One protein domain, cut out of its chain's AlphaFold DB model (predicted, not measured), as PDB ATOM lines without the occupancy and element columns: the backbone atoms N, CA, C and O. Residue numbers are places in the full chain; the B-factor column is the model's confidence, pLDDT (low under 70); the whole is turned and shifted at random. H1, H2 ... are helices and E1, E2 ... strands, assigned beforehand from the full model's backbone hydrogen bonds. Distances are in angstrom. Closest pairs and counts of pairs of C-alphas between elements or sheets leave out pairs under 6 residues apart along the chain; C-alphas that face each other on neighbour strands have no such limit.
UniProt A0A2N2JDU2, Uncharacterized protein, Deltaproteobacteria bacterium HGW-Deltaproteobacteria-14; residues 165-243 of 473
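What this domain is: This is residues 165 to 243 of the 473 residues of an uncharacterized protein of Deltaproteobacteria bacterium HGW-Deltaproteobacteria-14 (UniProt A0A2N2JDU2). Two small units stand end to end, each a short helix packed on a two-stranded hairpin: H1 with E1 and E2, then H2 with E3 and E4. The two units meet where the end of E2 comes near E4, and the long loop of residues 191 to 205 extends the first unit at the end away from the second. The printed part has 79 residues with two named helices and four named strands, in the order H1, E1, E2, H2, E3, E4; both two-stranded sheets are antiparallel. The class is mixed, helices and strands, with 32 residues, under half, in named elements. The whole is only just compact, close to loose, with a radius of gyration of the C-alphas of 13.4 A, and elongated, spanning 39 by 26 by 20 A.

Where its parts are: H1 is residues 172 to 179, 10.8 A from first to last C-alpha, beginning at C-alpha 172 (159.077, 210.491, 212.080). E1, residues 186 to 190, is 12.9 A long, and E2, residues 206 to 210, is 13.3 A long, ending at C-alpha 210 (155.694, 201.016, 211.749). H2, residues 215 to 222, is 10.6 A long. E3 is residues 228 to 230, 6.0 A, and E4 is residues 240 to 242, 6.6 A, ending at C-alpha 242 (150.641, 192.703, 215.005).

How they stand to each other: Before H1, residues 165 to 166 pair antiparallel with residues 207 to 208 of E2. The closest C-alphas of H1 and E1 are those of Asp 172 and Thr 187, 4.8 A apart; those of H1 and E2 are Cys 175 and Cys 208, 5.6 A. E1 and E2 form a hairpin, antiparallel at 159 degrees between their directions, with N 189 and O 207 within hydrogen-bond range at 2.8 A. The closest C-alphas of E2 and E4 are those of Arg 210 and Gly 240, 5.9 A. The closest C-alphas of H2 and E3 are those of Asp 215 and Val 228, 4.5 A; those of H2 and E4 are Cys 218 and Cys 241, 5.2 A. E3 and E4 form a hairpin, antiparallel at 130 degrees, with N 228 and O 242 at 2.9 A, within hydrogen-bond range. H1 and H2 are apart. In H1 and H2 every O i to N i+4 pair is within hydrogen-bond range.

The domain as a whole: The two C-alphas farthest apart are those of Ala 195 and Pro 225, 39.9 A. The printed part has no cut. The link E1 to E2, 15 residues, is long; E2 to H2 and H2 to E3 are tight. The mean pLDDT of the printed part is 87.2, and no printed residue is under 70.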
ATOM      1  N   TYR A 165     160.215 198.998 216.563       82.94
ATOM      2  CA  TYR A 165     161.622 198.963 216.234       82.94
ATOM      3  C   TYR A 165     162.332 199.958 217.127       82.94
ATOM      4  O   TYR A 165     162.093 201.167 217.054       82.94
ATOM      5  N   VAL A 166     163.205 199.464 217.995       78.31
ATOM      6  CA  VAL A 166     163.973 200.352 218.854       78.31
ATOM      7  C   VAL A 166     164.995 201.099 218.003       78.31
ATOM      8  O   VAL A 166     165.844 200.520 217.329       78.31
ATOM      9  N   SER A 167     164.889 202.423 218.011       80.00
ATOM     10  CA  SER A 167     165.833 203.315 217.353       80.00
ATOM     11  C   SER A 167     165.821 204.662 218.056       80.00
ATOM     12  O   SER A 167     164.790 205.116 218.560       80.00
ATOM     13  N   SER A 168     166.973 205.334 218.059       80.88
ATOM     14  CA  SER A 168     167.009 206.744 218.430       80.88
ATOM     15  C   SER A 168     166.199 207.530 217.408       80.88
ATOM     16  O   SER A 168     166.490 207.475 216.213       80.88
ATOM     17  N   CYS A 169     165.150 208.193 217.877       82.62
ATOM     18  CA  CYS A 169     164.325 209.057 217.064       82.62
ATOM     19  C   CYS A 169     163.773 210.203 217.924       82.62
ATOM     20  O   CYS A 169     163.439 210.037 219.099       82.62
ATOM     21  N   PHE A 170     163.649 211.369 217.307       85.44
ATOM     22  CA  PHE A 170     162.969 212.562 217.813       85.44
ATOM     23  C   PHE A 170     161.964 213.105 216.792       85.44
ATOM     24  O   PHE A 170     161.325 214.135 217.012       85.44
ATOM     25  N   SER A 171     161.845 212.438 215.644       87.56
ATOM     26  CA  SER A 171     160.862 212.739 214.614       87.56
ATOM     27  C   SER A 171     160.616 211.529 213.718       87.56
ATOM     28  O   SER A 171     161.484 210.673 213.552       87.56
ATOM     29  N   ASP A 172     159.457 211.507 213.071       88.88
ATOM     30  CA  ASP A 172     159.077 210.491 212.080       88.88
ATOM     31  C   ASP A 172     160.085 210.405 210.922       88.88
ATOM     32  O   ASP A 172     160.372 209.330 210.398       88.88
ATOM     33  N   ALA A 173     160.696 211.539 210.554       89.81
ATOM     34  CA  ALA A 173     161.727 211.600 209.521       89.81
ATOM     35  C   ALA A 173     162.990 210.809 209.888       89.81
ATOM     36  O   ALA A 173     163.638 210.259 209.000       89.81
ATOM     37  N   GLU A 174     163.331 210.732 211.175       91.19
ATOM     38  CA  GLU A 174     164.461 209.927 211.643       91.19
ATOM     39  C   GLU A 174     164.139 208.433 211.586       91.19
ATOM     40  O   GLU A 174     164.994 207.655 211.171       91.19
ATOM     41  N   CYS A 175     162.897 208.036 211.883       91.06
ATOM     42  CA  CYS A 175     162.458 206.654 211.693       91.06
ATOM     43  C   CYS A 175     162.494 206.240 210.217       91.06
ATOM     44  O   CYS A 175     163.092 205.221 209.878       91.06
ATOM     45  N   MET A 176     161.947 207.068 209.320       89.62
ATOM     46  CA  MET A 176     162.021 206.814 207.874       89.62
ATOM     47  C   MET A 176     163.470 206.758 207.369       89.62
ATOM     48  O   MET A 176     163.796 205.965 206.489       89.62
ATOM     49  N   ALA A 177     164.365 207.584 207.918       90.12
ATOM     50  CA  ALA A 177     165.780 207.542 207.563       90.12
ATOM     51  C   ALA A 177     166.485 206.274 208.077       90.12
ATOM     52  O   ALA A 177     167.394 205.786 207.404       90.12
ATOM     53  N   ALA A 178     166.082 205.756 209.242       87.31
ATOM     54  CA  ALA A 178     166.665 204.566 209.857       87.31
ATOM     55  C   ALA A 178     166.250 203.268 209.149       87.31
ATOM     56  O   ALA A 178     167.099 202.411 208.908       87.31
ATOM     57  N   PHE A 179     164.972 203.140 208.780       87.31
ATOM     58  CA  PHE A 179     164.410 201.896 208.232       87.31
ATOM     59  C   PHE A 179     164.147 201.940 206.720       87.31
ATOM     60  O   PHE A 179     163.921 200.903 206.098       87.31
ATOM     61  N   GLY A 180     164.269 203.118 206.104       86.50
ATOM     62  CA  GLY A 180     164.035 203.327 204.680       86.50
ATOM     63  C   GLY A 180     162.559 203.523 204.330       86.50
ATOM     64  O   GLY A 180     161.671 203.455 205.173       86.50
ATOM     65  N   ASP A 181     162.314 203.792 203.047       81.38
ATOM     66  CA  ASP A 181     160.971 203.844 202.467       81.38
ATOM     67  C   ASP A 181     160.599 202.439 201.978       81.38
ATOM     68  O   ASP A 181     160.923 202.040 200.856       81.38
ATOM     69  N   ASP A 182     159.982 201.658 202.862       80.06
ATOM     70  CA  ASP A 182     159.401 200.350 202.553       80.06
ATOM     71  C   ASP A 182     157.935 200.465 202.090       80.06
ATOM     72  O   ASP A 182     157.224 199.462 201.997       80.06
ATOM     73  N   GLY A 183     157.475 201.689 201.800       78.94
ATOM     74  CA  GLY A 183     156.080 202.007 201.521       78.94
ATOM     75  C   GLY A 183     155.197 202.139 202.768       78.94
ATOM     76  O   GLY A 183     154.000 202.370 202.605       78.94
ATOM     77  N   GLY A 184     155.746 201.995 203.982       79.38
ATOM     78  CA  GLY A 184     155.048 202.235 205.247       79.38
ATOM     79  C   GLY A 184     155.276 203.644 205.807       79.38
ATOM     80  O   GLY A 184     156.326 204.254 205.602       79.38
ATOM     81  N   GLU A 185     154.293 204.166 206.546       87.25
ATOM     82  CA  GLU A 185     154.491 205.357 207.381       87.25
ATOM     83  C   GLU A 185     155.137 204.951 208.717       87.25
ATOM     84  O   GLU A 185     154.861 203.883 209.269       87.25
ATOM     85  N   TRP A 186     156.016 205.802 209.238       89.94
ATOM     86  CA  TRP A 186     156.744 205.557 210.478       89.94
ATOM     87  C   TRP A 186     156.446 206.664 211.475       89.94
ATOM     88  O   TRP A 186     156.577 207.838 211.139       89.94
ATOM     89  N   THR A 187     156.098 206.299 212.708       89.94
ATOM     90  CA  THR A 187     155.917 207.258 213.803       89.94
ATOM     91  C   THR A 187     157.019 207.088 214.836       89.94
ATOM     92  O   THR A 187     157.271 205.979 215.312       89.94
ATOM     93  N   CYS A 188     157.659 208.189 215.214       89.00
ATOM     94  CA  CYS A 188     158.584 208.201 216.333       89.00
ATOM     95  C   CYS A 188     157.836 208.407 217.651       89.00
ATOM     96  O   CYS A 188     157.143 209.408 217.847       89.00
ATOM     97  N   ARG A 189     158.057 207.507 218.606       86.06
ATOM     98  CA  ARG A 189     157.666 207.699 219.998       86.06
ATOM     99  C   ARG A 189     158.919 207.959 220.821       86.06
ATOM    100  O   ARG A 189     159.789 207.103 220.915       86.06
ATOM    101  N   HIS A 190     159.007 209.132 221.434       82.44
ATOM    102  CA  HIS A 190     160.170 209.531 222.223       82.44
ATOM    103  C   HIS A 190     159.759 210.185 223.543       82.44
ATOM    104  O   HIS A 190     158.644 210.691 223.699       82.44
ATOM    105  N   ALA A 191     160.680 210.205 224.506       74.06
ATOM    106  CA  ALA A 191     160.492 210.934 225.753       74.06
ATOM    107  C   ALA A 191     160.337 212.451 225.510       74.06
ATOM    108  O   ALA A 191     160.946 213.015 224.603       74.06
ATOM    109  N   ASN A 192     159.570 213.139 226.364       71.50
ATOM    110  CA  ASN A 192     159.171 214.549 226.192       71.50
ATOM    111  C   ASN A 192     160.324 215.561 226.002       71.50
ATOM    112  O   ASN A 192     160.067 216.704 225.621       71.50
ATOM    113  N   THR A 193     161.576 215.196 226.304       77.69
ATOM    114  CA  THR A 193     162.742 216.071 226.121       77.69
ATOM    115  C   THR A 193     163.928 215.303 225.545       77.69
ATOM    116  O   THR A 193     164.138 214.141 225.883       77.69
ATOM    117  N   GLU A 194     164.751 215.979 224.738       78.12
ATOM    118  CA  GLU A 194     165.989 215.433 224.155       78.12
ATOM    119  C   GLU A 194     166.968 214.928 225.228       78.12
ATOM    120  O   GLU A 194     167.631 213.910 225.053       78.12
ATOM    121  N   ALA A 195     166.980 215.573 226.402       80.06
ATOM    122  CA  ALA A 195     167.780 215.158 227.557       80.06
ATOM    123  C   ALA A 195     167.396 213.772 228.109       80.06
ATOM    124  O   ALA A 195     168.189 213.162 228.822       80.06
ATOM    125  N   CYS A 196     166.200 213.277 227.781       82.25
ATOM    126  CA  CYS A 196     165.744 211.941 228.142       82.25
ATOM    127  C   CYS A 196     165.953 210.913 227.011       82.25
ATOM    128  O   CYS A 196     165.570 209.763 227.195       82.25
ATOM    129  N   GLY A 197     166.509 211.288 225.851       81.06
ATOM    130  CA  GLY A 197     166.594 210.402 224.681       81.06
ATOM    131  C   GLY A 197     167.495 209.180 224.878       81.06
ATOM    132  O   GLY A 197     167.216 208.111 224.338       81.06
ATOM    133  N   THR A 198     168.538 209.307 225.703       85.88
ATOM    134  CA  THR A 198     169.482 208.225 226.015       85.88
ATOM    135  C   THR A 198     169.722 208.155 227.518       85.88
ATOM    136  O   THR A 198     169.992 209.169 228.163       85.88
ATOM    137  N   ASN A 199     169.629 206.953 228.076       84.44
ATOM    138  CA  ASN A 199     169.880 206.666 229.480       84.44
ATOM    139  C   ASN A 199     171.382 206.712 229.808       84.44
ATOM    140  O   ASN A 199     172.222 206.534 228.923       84.44
ATOM    141  N   PRO A 200     171.758 206.864 231.092       85.12
ATOM    142  CA  PRO A 200     173.153 206.793 231.529       85.12
ATOM    143  C   PRO A 200     173.894 205.509 231.125       85.12
ATOM    144  O   PRO A 200     175.113 205.538 230.980       85.12
ATOM    145  N   ASN A 201     173.177 204.398 230.934       87.81
ATOM    146  CA  ASN A 201     173.746 203.130 230.474       87.81
ATOM    147  C   ASN A 201     173.831 203.004 228.939       87.81
ATOM    148  O   ASN A 201     174.246 201.963 228.442       87.81
ATOM    149  N   GLY A 202     173.448 204.045 228.193       88.25
ATOM    150  CA  GLY A 202     173.464 204.074 226.731       88.25
ATOM    151  C   GLY A 202     172.200 203.536 226.057       88.25
ATOM    152  O   GLY A 202     172.073 203.699 224.845       88.25
ATOM    153  N   SER A 203     171.257 202.947 226.800       89.00
ATOM    154  CA  SER A 203     169.975 202.516 226.227       89.00
ATOM    155  C   SER A 203     169.134 203.720 225.782       89.00
ATOM    156  O   SER A 203     169.286 204.832 226.293       89.00
ATOM    157  N   VAL A 204     168.259 203.517 224.803       87.56
ATOM    158  CA  VAL A 204     167.521 204.589 224.121       87.56
ATOM    159  C   VAL A 204     166.056 204.601 224.572       87.56
ATOM    160  O   VAL A 204     165.395 203.568 224.563       87.56
ATOM    161  N   ASN A 205     165.508 205.768 224.929       85.12
ATOM    162  CA  ASN A 205     164.100 205.923 225.363       85.12
ATOM    163  C   ASN A 205     163.173 206.383 224.230       85.12
ATOM    164  O   ASN A 205     162.219 207.136 224.444       85.12
ATOM    165  N   SER A 206     163.501 205.991 223.008       87.19
ATOM    166  CA  SER A 206     162.674 206.220 221.835       87.19
ATOM    167  C   SER A 206     162.547 204.939 221.027       87.19
ATOM    168  O   SER A 206     163.415 204.064 221.075       87.19
ATOM    169  N   GLU A 207     161.448 204.844 220.299       89.69
ATOM    170  CA  GLU A 207     161.105 203.720 219.443       89.69
ATOM    171  C   GLU A 207     160.393 204.231 218.190       89.69
ATOM    172  O   GLU A 207     159.658 205.221 218.220       89.69
ATOM    173  N   CYS A 208     160.621 203.544 217.080       89.31
ATOM    174  CA  CYS A 208     159.926 203.756 215.828       89.31
ATOM    175  C   CYS A 208     158.832 202.702 215.693       89.31
ATOM    176  O   CYS A 208     159.088 201.501 215.781       89.31
ATOM    177  N   ILE A 209     157.606 203.154 215.470       87.81
ATOM    178  CA  ILE A 209     156.452 202.288 215.251       87.81
ATOM    179  C   ILE A 209     156.134 202.331 213.764       87.81
ATOM    180  O   ILE A 209     155.939 203.408 213.188       87.81
ATOM    181  N   ARG A 210     156.097 201.151 213.144       87.81
ATOM    182  CA  ARG A 210     155.694 201.016 211.749       87.81
ATOM    183  C   ARG A 210     154.173 201.045 211.675       87.81
ATOM    184  O   ARG A 210     153.506 200.112 212.128       87.81
ATOM    185  N   GLN A 211     153.631 202.102 211.088       90.75
ATOM    186  CA  GLN A 211     152.203 202.196 210.827       90.75
ATOM    187  C   GLN A 211     151.826 201.267 209.675       90.75
ATOM    188  O   GLN A 211     152.658 200.835 208.874       90.75
ATOM    189  N   CYS A 212     150.545 200.941 209.599       92.44
ATOM    190  CA  CYS A 212     150.014 200.086 208.554       92.44
ATOM    191  C   CYS A 212     148.681 200.622 208.059       92.44
ATOM    192  O   CYS A 212     147.905 201.186 208.830       92.44
ATOM    193  N   THR A 213     148.376 200.403 206.785       91.44
ATOM    194  CA  THR A 213     147.055 200.691 206.220       91.44
ATOM    195  C   THR A 213     146.274 199.424 205.892       91.44
ATOM    196  O   THR A 213     145.044 199.426 206.005       91.44
ATOM    197  N   GLU A 214     146.959 198.328 205.567       94.44
ATOM    198  CA  GLU A 214     146.366 197.049 205.175       94.44
ATOM    199  C   GLU A 214     147.200 195.870 205.700       94.44
ATOM    200  O   GLU A 214     148.407 195.984 205.898       94.44
ATOM    201  N   ASP A 215     146.567 194.708 205.882       94.62
ATOM    202  CA  ASP A 215     147.225 193.502 206.410       94.62
ATOM    203  C   ASP A 215     148.399 193.035 205.531       94.62
ATOM    204  O   ASP A 215     149.404 192.543 206.037       94.62
ATOM    205  N   ALA A 216     148.323 193.245 204.211       94.44
ATOM    206  CA  ALA A 216     149.379 192.857 203.271       94.44
ATOM    207  C   ALA A 216     150.727 193.549 203.555       94.44
ATOM    208  O   ALA A 216     151.789 192.957 203.333       94.44
ATOM    209  N   GLU A 217     150.696 194.780 204.073       92.88
ATOM    210  CA  GLU A 217     151.900 195.489 204.512       92.88
ATOM    211  C   GLU A 217     152.518 194.794 205.727       92.88
ATOM    212  O   GLU A 217     153.730 194.611 205.782       92.88
ATOM    213  N   CYS A 218     151.687 194.342 206.667       93.06
ATOM    214  CA  CYS A 218     152.133 193.659 207.876       93.06
ATOM    215  C   CYS A 218     152.683 192.262 207.606       93.06
ATOM    216  O   CYS A 218     153.700 191.887 208.189       93.06
ATOM    217  N   VAL A 219     152.083 191.523 206.674       93.19
ATOM    218  CA  VAL A 219     152.639 190.249 206.195       93.19
ATOM    219  C   VAL A 219     154.011 190.465 205.557       93.19
ATOM    220  O   VAL A 219     154.928 189.681 205.777       93.19
ATOM    221  N   THR A 220     154.180 191.549 204.795       90.44
ATOM    222  CA  THR A 220     155.471 191.880 204.173       90.44
ATOM    223  C   THR A 220     156.510 192.286 205.217       90.44
ATOM    224  O   THR A 220     157.648 191.832 205.142       90.44
ATOM    225  N   ALA A 221     156.122 193.108 206.197       87.81
ATOM    226  CA  ALA A 221     157.017 193.627 207.227       87.81
ATOM    227  C   ALA A 221     157.491 192.547 208.211       87.81
ATOM    228  O   ALA A 221     158.645 192.557 208.626       87.81
ATOM    229  N   THR A 222     156.607 191.617 208.578       88.00
ATOM    230  CA  THR A 222     156.912 190.557 209.555       88.00
ATOM    231  C   THR A 222     157.390 189.261 208.903       88.00
ATOM    232  O   THR A 222     158.016 188.434 209.559       88.00
ATOM    233  N   GLY A 223     157.059 189.040 207.628       91.12
ATOM    234  CA  GLY A 223     157.202 187.739 206.979       91.12
ATOM    235  C   GLY A 223     156.201 186.682 207.465       91.12
ATOM    236  O   GLY A 223     156.262 185.545 206.993       91.12
ATOM    237  N   ASP A 224     155.277 187.025 208.372       90.25
ATOM    238  CA  ASP A 224     154.270 186.108 208.907       90.25
ATOM    239  C   ASP A 224     152.924 186.311 208.184       90.25
ATOM    240  O   ASP A 224     152.354 187.404 208.225       90.25
ATOM    241  N   PRO A 225     152.361 185.272 207.536       92.50
ATOM    242  CA  PRO A 225     151.084 185.376 206.828       92.50
ATOM    243  C   PRO A 225     149.879 185.656 207.739       92.50
ATOM    244  O   PRO A 225     148.802 185.956 207.227       92.50
ATOM    245  N   ARG A 226     150.032 185.530 209.061       91.12
ATOM    246  CA  ARG A 226     148.996 185.853 210.049       91.12
ATOM    247  C   ARG A 226     149.000 187.324 210.439       91.12
ATOM    248  O   ARG A 226     148.050 187.752 211.082       91.12
ATOM    249  N   ALA A 227     150.052 188.076 210.118       92.69
ATOM    250  CA  ALA A 227     150.179 189.453 210.564       92.69
ATOM    251  C   ALA A 227     149.034 190.325 210.032       92.69
ATOM    252  O   ALA A 227     148.723 190.310 208.840       92.69
ATOM    253  N   VAL A 228     148.430 191.105 210.924       93.75
ATOM    254  CA  VAL A 228     147.299 191.988 210.620       93.75
ATOM    255  C   VAL A 228     147.628 193.430 210.970       93.75
ATOM    256  O   VAL A 228     148.441 193.713 211.854       93.75
ATOM    257  N   CYS A 229     146.963 194.349 210.282       93.75
ATOM    258  CA  CYS A 229     147.020 195.762 210.583       93.75
ATOM    259  C   CYS A 229     145.972 196.122 211.641       93.75
ATOM    260  O   CYS A 229     144.772 196.225 211.360       93.75
ATOM    261  N   GLN A 230     146.418 196.345 212.876       92.12
ATOM    262  CA  GLN A 230     145.531 196.691 213.978       92.12
ATOM    263  C   GLN A 230     145.245 198.196 214.002       92.12
ATOM    264  O   GLN A 230     146.162 199.013 214.021       92.12
ATOM    265  N   LYS A 231     143.956 198.560 214.052       91.25
ATOM    266  CA  LYS A 231     143.468 199.953 214.020       91.25
ATOM    267  C   LYS A 231     142.593 200.260 215.240       91.25
ATOM    268  O   LYS A 231     141.366 200.289 215.124       91.25
ATOM    269  N   PRO A 232     143.187 200.449 216.427       84.62
ATOM    270  CA  PRO A 232     142.439 200.595 217.678       84.62
ATOM    271  C   PRO A 232     141.649 201.893 217.788       84.62
ATOM    272  O   PRO A 232     140.697 201.978 218.562       84.62
ATOM    273  N   SER A 233     142.037 202.915 217.029       88.31
ATOM    274  CA  SER A 233     141.371 204.205 217.020       88.31
ATOM    275  C   SER A 233     141.284 204.765 215.592       88.31
ATOM    276  O   SER A 233     141.955 204.276 214.675       88.31
ATOM    277  N   PRO A 234     140.464 205.808 215.364       88.88
ATOM    278  CA  PRO A 234     140.447 206.535 214.096       88.88
ATOM    279  C   PRO A 234     141.744 207.304 213.793       88.88
ATOM    280  O   PRO A 234     141.883 207.821 212.687       88.88
ATOM    281  N   ASN A 235     142.652 207.443 214.765       85.31
ATOM    282  CA  ASN A 235     143.925 208.127 214.595       85.31
ATOM    283  C   ASN A 235     144.963 207.161 214.009       85.31
ATOM    284  O   ASN A 235     145.287 206.148 214.624       85.31
ATOM    285  N   ALA A 236     145.493 207.491 212.831       85.50
ATOM    286  CA  ALA A 236     146.458 206.649 212.127       85.50
ATOM    287  C   ALA A 236     147.765 206.444 212.910       85.50
ATOM    288  O   ALA A 236     148.413 205.418 212.731       85.50
ATOM    289  N   SER A 237     148.139 207.364 213.814       81.50
ATOM    290  CA  SER A 237     149.310 207.190 214.698       81.50
ATOM    291  C   SER A 237     149.194 205.998 215.642       81.50
ATOM    292  O   SER A 237     150.196 205.567 216.198       81.50
ATOM    293  N   ASP A 238     147.978 205.490 215.843       82.75
ATOM    294  CA  ASP A 238     147.718 204.361 216.730       82.75
ATOM    295  C   ASP A 238     147.647 203.042 215.945       82.75
ATOM    296  O   ASP A 238     147.303 202.010 216.516       82.75
ATOM    297  N   TRP A 239     147.872 203.066 214.626       90.44
ATOM    298  CA  TRP A 239     147.829 201.885 213.768       90.44
ATOM    299  C   TRP A 239     149.198 201.218 213.725       90.44
ATOM    300  O   TRP A 239     150.220 201.898 213.657       90.44
ATOM    301  N   GLY A 240     149.221 199.890 213.685       90.75
ATOM    302  CA  GLY A 240     150.469 199.143 213.621       90.75
ATOM    303  C   GLY A 240     150.252 197.666 213.334       90.75
ATOM    304  O   GLY A 240     149.146 197.134 213.471       90.75
ATOM    305  N   CYS A 241     151.323 197.013 212.905       91.88
ATOM    306  CA  CYS A 241     151.305 195.594 212.579       91.88
ATOM    307  C   CYS A 241     151.375 194.737 213.833       91.88
ATOM    308  O   CYS A 241     152.206 194.996 214.690       91.88
ATOM    309  N   VAL A 242     150.565 193.689 213.922       91.38
ATOM    310  CA  VAL A 242     150.641 192.703 215.005       91.38
ATOM    311  C   VAL A 242     150.584 191.302 214.413       91.38
ATOM    312  O   VAL A 242     149.834 191.056 213.467       91.38
ATOM    313  N   VAL A 243     151.381 190.382 214.954       90.00
ATOM    314  CA  VAL A 243     151.245 188.952 214.661       90.00
ATOM    315  C   VAL A 243     150.317 188.372 215.726       90.00
ATOM    316  O   VAL A 243     150.703 188.338 216.892       90.00
TER     317      VAL A 243